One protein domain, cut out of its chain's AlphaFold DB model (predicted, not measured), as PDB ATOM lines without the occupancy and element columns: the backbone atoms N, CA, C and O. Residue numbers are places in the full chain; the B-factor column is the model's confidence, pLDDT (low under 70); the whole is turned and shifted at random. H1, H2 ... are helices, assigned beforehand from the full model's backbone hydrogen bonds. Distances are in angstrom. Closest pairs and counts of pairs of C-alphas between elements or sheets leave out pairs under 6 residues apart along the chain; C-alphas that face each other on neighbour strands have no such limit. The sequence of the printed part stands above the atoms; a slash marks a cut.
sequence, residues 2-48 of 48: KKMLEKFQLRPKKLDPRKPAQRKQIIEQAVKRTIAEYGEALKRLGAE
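What this domain is: This is residues 2 to 48 of the 48 residues of an uncharacterized protein of Parcubacteria group bacterium GW2011_GWA2_47_26 (UniProt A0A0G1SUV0). One long helix, H2, makes the longest axis, and from its first residue the link of residues 8 to 19 folds back at a slant to a short helix, H1, in a lopsided open V. H1 is held away from H2. The printed part has 47 residues with two named helices, H1 then H2, and no named strand; the class is all helix. It is only just extended, close to loose, with a radius of gyration of the C-alphas of 14.3 A and spans of 47 by 23 by 9 A.

Where its parts are: Find C-alpha 20 at (204.488, 135.355, 184.513); from there H2, residues 20 to 46, runs 38.5 A to C-alpha 46 at (242.594, 140.064, 187.356). H1, residues 2 to 7, begins at C-alpha 2 at (228.992, 147.992, 206.798).

How they stand to each other: H1 and H2 are apart, with no C-alpha of the one within 8 A of the other. In H2 every O i to N i+4 pair is within hydrogen-bond range; in H1 0 of 2 are, beside 1 of 3 O i to N i+3 pairs.

The domain as a whole: Look to Arg 18 and Glu 48 for the two C-alphas farthest apart, 46.9 A. The printed part has no cut, and the 12-residue link is long. Confidence is under 70 at residues 2 to 13 and 47 to 48.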
ATOM      1  N   LYS A   2     230.462 147.920 206.574       44.72
ATOM      2  CA  LYS A   2     228.992 147.992 206.798       44.72
ATOM      3  C   LYS A   2     228.187 148.823 205.774       44.72
ATOM      4  O   LYS A   2     227.088 148.427 205.422       44.72
ATOM      5  N   LYS A   3     228.743 149.920 205.238       48.88
ATOM      6  CA  LYS A   3     228.023 150.831 204.318       48.88
ATOM      7  C   LYS A   3     227.798 150.286 202.900       48.88
ATOM      8  O   LYS A   3     226.979 150.835 202.171       48.88
ATOM      9  N   MET A   4     228.521 149.239 202.484       52.75
ATOM     10  CA  MET A   4     228.345 148.680 201.140       52.75
ATOM     11  C   MET A   4     227.069 147.837 201.074       52.75
ATOM     12  O   MET A   4     226.301 148.002 200.137       52.75
ATOM     13  N   LEU A   5     226.777 147.035 202.109       52.34
ATOM     14  CA  LEU A   5     225.593 146.167 202.157       52.34
ATOM     15  C   LEU A   5     224.255 146.927 202.162       52.34
ATOM     16  O   LEU A   5     223.278 146.415 201.626       52.34
ATOM     17  N   GLU A   6     224.188 148.143 202.713       49.72
ATOM     18  CA  GLU A   6     222.940 148.927 202.736       49.72
ATOM     19  C   GLU A   6     222.492 149.386 201.341       49.72
ATOM     20  O   GLU A   6     221.297 149.376 201.054       49.72
ATOM     21  N   LYS A   7     223.424 149.691 200.423       52.19
ATOM     22  CA  LYS A   7     223.080 149.971 199.014       52.19
ATOM     23  C   LYS A   7     222.573 148.733 198.261       52.19
ATOM     24  O   LYS A   7     221.931 148.878 197.222       52.19
ATOM     25  N   PHE A   8     222.844 147.536 198.781       53.19
ATOM     26  CA  PHE A   8     222.429 146.259 198.199       53.19
ATOM     27  C   PHE A   8     221.266 145.599 198.945       53.19
ATOM     28  O   PHE A   8     220.886 144.487 198.577       53.19
ATOM     29  N   GLN A   9     220.630 146.273 199.918       50.34
ATOM     30  CA  GLN A   9     219.313 145.864 200.424       50.34
ATOM     31  C   GLN A   9     218.237 146.122 199.357       50.34
ATOM     32  O   GLN A   9     217.319 146.929 199.506       50.34
ATOM     33  N   LEU A  10     218.341 145.404 198.241       58.03
ATOM     34  CA  LEU A  10     217.238 145.156 197.339       58.03
ATOM     35  C   LEU A  10     216.238 144.336 198.137       58.03
ATOM     36  O   LEU A  10     216.358 143.118 198.240       58.03
ATOM     37  N   ARG A  11     215.240 145.003 198.721       57.19
ATOM     38  CA  ARG A  11     214.031 144.295 199.135       57.19
ATOM     39  C   ARG A  11     213.571 143.508 197.905       57.19
ATOM     40  O   ARG A  11     213.311 144.151 196.882       57.19
ATOM     41  N   PRO A  12     213.536 142.164 197.945       64.88
ATOM     42  CA  PRO A  12     213.161 141.389 196.777       64.88
ATOM     43  C   PRO A  12     211.781 141.873 196.344       64.88
ATOM     44  O   PRO A  12     210.829 141.841 197.130       64.88
ATOM     45  N   LYS A  13     211.683 142.411 195.119       67.88
ATOM     46  CA  LYS A  13     210.385 142.782 194.554       67.88
ATOM     47  C   LYS A  13     209.537 141.518 194.608       67.88
ATOM     48  O   LYS A  13     209.935 140.499 194.047       67.88
ATOM     49  N   LYS A  14     208.415 141.565 195.332       73.94
ATOM     50  CA  LYS A  14     207.528 140.407 195.472       73.94
ATOM     51  C   LYS A  14     207.161 139.914 194.071       73.94
ATOM     52  O   LYS A  14     206.604 140.666 193.274       73.94
ATOM     53  N   LEU A  15     207.522 138.670 193.774       78.06
ATOM     54  CA  LEU A  15     207.181 138.021 192.517       78.06
ATOM     55  C   LEU A  15     205.725 137.565 192.605       78.06
ATOM     56  O   LEU A  15     205.404 136.663 193.371       78.06
ATOM     57  N   ASP A  16     204.844 138.197 191.834       84.31
ATOM     58  CA  ASP A  16     203.436 137.806 191.761       84.31
ATOM     59  C   ASP A  16     203.289 136.516 190.920       84.31
ATOM     60  O   ASP A  16     203.613 136.531 189.721       84.31
ATOM     61  N   PRO A  17     202.794 135.394 191.485       85.06
ATOM     62  CA  PRO A  17     202.600 134.129 190.769       85.06
ATOM     63  C   PRO A  17     201.611 134.225 189.600       85.06
ATOM     64  O   PRO A  17     201.695 133.435 188.656       85.06
ATOM     65  N   ARG A  18     200.726 135.223 189.594       93.50
ATOM     66  CA  ARG A  18     199.716 135.415 188.543       93.50
ATOM     67  C   ARG A  18     200.224 136.223 187.349       93.50
ATOM     68  O   ARG A  18     199.536 136.307 186.339       93.50
ATOM     69  N   LYS A  19     201.433 136.792 187.426       91.44
ATOM     70  CA  LYS A  19     202.004 137.661 186.380       91.44
ATOM     71  C   LYS A  19     203.319 137.102 185.816       91.44
ATOM     72  O   LYS A  19     204.388 137.641 186.108       91.44
ATOM     73  N   PRO A  20     203.281 136.029 185.002       92.06
ATOM     74  CA  PRO A  20     204.488 135.355 184.513       92.06
ATOM     75  C   PRO A  20     205.403 136.265 183.686       92.06
ATOM     76  O   PRO A  20     206.618 136.233 183.876       92.06
ATOM     77  N   ALA A  21     204.837 137.133 182.844       92.88
ATOM     78  CA  ALA A  21     205.608 138.094 182.056       92.88
ATOM     79  C   ALA A  21     206.375 139.093 182.944       92.88
ATOM     80  O   ALA A  21     207.569 139.312 182.750       92.88
ATOM     81  N   GLN A  22     205.715 139.634 183.974       90.62
ATOM     82  CA  GLN A  22     206.346 140.557 184.918       90.62
ATOM     83  C   GLN A  22     207.455 139.866 185.722       90.62
ATOM     84  O   GLN A  22     208.527 140.440 185.912       90.62
ATOM     85  N   ARG A  23     207.233 138.621 186.167       90.00
ATOM     86  CA  ARG A  23     208.273 137.843 186.857       90.00
ATOM     87  C   ARG A  23     209.493 137.636 185.972       90.00
ATOM     88  O   ARG A  23     210.603 137.860 186.442       90.00
ATOM     89  N   LYS A  24     209.287 137.258 184.706       92.75
ATOM     90  CA  LYS A  24     210.375 137.083 183.739       92.75
ATOM     91  C   LYS A  24     211.214 138.358 183.624       92.75
ATOM     92  O   LYS A  24     212.423 138.286 183.791       92.75
ATOM     93  N   GLN A  25     210.578 139.519 183.466       92.56
ATOM     94  CA  GLN A  25     211.282 140.807 183.395       92.56
ATOM     95  C   GLN A  25     212.078 141.125 184.669       92.56
ATOM     96  O   GLN A  25     213.225 141.560 184.584       92.56
ATOM     97  N   ILE A  26     211.494 140.898 185.851       89.06
ATOM     98  CA  ILE A  26     212.181 141.124 187.134       89.06
ATOM     99  C   ILE A  26     213.403 140.205 187.260       89.06
ATOM    100  O   ILE A  26     214.478 140.665 187.649       89.06
ATOM    101  N   ILE A  27     213.251 138.925 186.913       89.31
ATOM    102  CA  ILE A  27     214.330 137.933 186.977       89.31
ATOM    103  C   ILE A  27     215.433 138.281 185.973       89.31
ATOM    104  O   ILE A  27     216.600 138.310 186.349       89.31
ATOM    105  N   GLU A  28     215.090 138.614 184.729       94.19
ATOM    106  CA  GLU A  28     216.065 139.008 183.704       94.19
ATOM    107  C   GLU A  28     216.874 140.240 184.118       94.19
ATOM    108  O   GLU A  28     218.091 140.274 183.932       94.19
ATOM    109  N   GLN A  29     216.223 141.246 184.710       91.31
ATOM    110  CA  GLN A  29     216.914 142.424 185.235       91.31
ATOM    111  C   GLN A  29     217.866 142.066 186.379       91.31
ATOM    112  O   GLN A  29     218.999 142.552 186.401       91.31
ATOM    113  N   ALA A  30     217.430 141.211 187.308       88.56
ATOM    114  CA  ALA A  30     218.265 140.759 188.415       88.56
ATOM    115  C   ALA A  30     219.491 139.985 187.909       88.56
ATOM    116  O   ALA A  30     220.611 140.305 188.294       88.56
ATOM    117  N   VAL A  31     219.299 139.042 186.982       92.31
ATOM    118  CA  VAL A  31     220.386 138.247 186.392       92.31
ATOM    119  C   VAL A  31     221.387 139.134 185.653       92.31
ATOM    120  O   VAL A  31     222.587 139.019 185.897       92.31
ATOM    121  N   LYS A  32     220.923 140.058 184.800       92.19
ATOM    122  CA  LYS A  32     221.809 140.992 184.078       92.19
ATOM    123  C   LYS A  32     222.665 141.817 185.036       92.19
ATOM    124  O   LYS A  32     223.860 141.979 184.800       92.19
ATOM    125  N   ARG A  33     222.063 142.313 186.119       90.00
ATOM    126  CA  ARG A  33     222.775 143.072 187.147       90.00
ATOM    127  C   ARG A  33     223.826 142.214 187.848       90.00
ATOM    128  O   ARG A  33     224.968 142.647 187.949       90.00
ATOM    129  N   THR A  34     223.464 141.003 188.269       91.06
ATOM    130  CA  THR A  34     224.396 140.068 188.912       91.06
ATOM    131  C   THR A  34     225.585 139.766 188.004       91.06
ATOM    132  O   THR A  34     226.722 139.893 188.438       91.06
ATOM    133  N   ILE A  35     225.349 139.437 186.730       93.00
ATOM    134  CA  ILE A  35     226.429 139.153 185.772       93.00
ATOM    135  C   ILE A  35     227.363 140.359 185.620       93.00
ATOM    136  O   ILE A  35     228.580 140.189 185.637       93.00
ATOM    137  N   ALA A  36     226.814 141.572 185.505       91.25
ATOM    138  CA  ALA A  36     227.622 142.785 185.402       91.25
ATOM    139  C   ALA A  36     228.484 143.006 186.657       91.25
ATOM    140  O   ALA A  36     229.678 143.261 186.541       91.25
ATOM    141  N   GLU A  37     227.903 142.861 187.850       90.12
ATOM    142  CA  GLU A  37     228.623 143.030 189.118       90.12
ATOM    143  C   GLU A  37     229.736 141.983 189.292       90.12
ATOM    144  O   GLU A  37     230.856 142.339 189.662       90.12
ATOM    145  N   TYR A  38     229.464 140.715 188.963       91.94
ATOM    146  CA  TYR A  38     230.476 139.657 188.978       91.94
ATOM    147  C   TYR A  38     231.578 139.903 187.947       91.94
ATOM    148  O   TYR A  38     232.754 139.757 188.272       91.94
ATOM    149  N   GLY A  39     231.225 140.306 186.725       91.75
ATOM    150  CA  GLY A  39     232.201 140.625 185.685       91.75
ATOM    151  C   GLY A  39     233.134 141.763 186.099       91.75
ATOM    152  O   GLY A  39     234.345 141.660 185.929       91.75
ATOM    153  N   GLU A  40     232.593 142.820 186.706       91.31
ATOM    154  CA  GLU A  40     233.389 143.926 187.246       91.31
ATOM    155  C   GLU A  40     234.267 143.497 188.431       91.31
ATOM    156  O   GLU A  40     235.417 143.926 188.528       91.31
ATOM    157  N   ALA A  41     233.771 142.626 189.315       91.31
ATOM    158  CA  ALA A  41     234.572 142.075 190.408       91.31
ATOM    159  C   ALA A  41     235.743 141.222 189.890       91.31
ATOM    160  O   ALA A  41     236.868 141.389 190.352       91.31
ATOM    161  N   LEU A  42     235.500 140.364 188.894       91.06
ATOM    162  CA  LEU A  42     236.537 139.534 188.274       91.06
ATOM    163  C   LEU A  42     237.593 140.372 187.548       91.06
ATOM    164  O   LEU A  42     238.779 140.090 187.679       91.06
ATOM    165  N   LYS A  43     237.190 141.432 186.834       90.12
ATOM    166  CA  LYS A  43     238.140 142.365 186.205       90.12
ATOM    167  C   LYS A  43     239.056 143.037 187.224       90.12
ATOM    168  O   LYS A  43     240.230 143.206 186.934       90.12
ATOM    169  N   ARG A  44     238.534 143.421 188.395       87.19
ATOM    170  CA  ARG A  44     239.357 144.010 189.464       87.19
ATOM    171  C   ARG A  44     240.372 143.011 190.007       87.19
ATOM    172  O   ARG A  44     241.522 143.379 190.156       87.19
ATOM    173  N   LEU A  45     239.950 141.767 190.234       86.88
ATOM    174  CA  LEU A  45     240.832 140.704 190.727       86.88
ATOM    175  C   LEU A  45     241.903 140.283 189.713       86.88
ATOM    176  O   LEU A  45     242.960 139.834 190.119       86.88
ATOM    177  N   GLY A  46     241.623 140.380 188.411       78.19
ATOM    178  CA  GLY A  46     242.594 140.064 187.356       78.19
ATOM    179  C   GLY A  46     243.465 141.241 186.905       78.19
ATOM    180  O   GLY A  46     244.322 141.050 186.048       78.19
ATOM    181  N   ALA A  47     243.202 142.452 187.405       66.25
ATOM    182  CA  ALA A  47     244.014 143.646 187.160       66.25
ATOM    183  C   ALA A  47     245.014 143.931 188.298       66.25
ATOM    184  O   ALA A  47     245.842 144.833 188.154       66.25
ATOM    185  N   GLU A  48     244.910 143.191 189.406       52.47
ATOM    186  CA  GLU A  48     245.932 143.042 190.453       52.47
ATOM    187  C   GLU A  48     246.907 141.915 190.088       52.47
ATOM    188  O   GLU A  48     248.108 142.074 190.405       52.47
TER     189      GLU A  48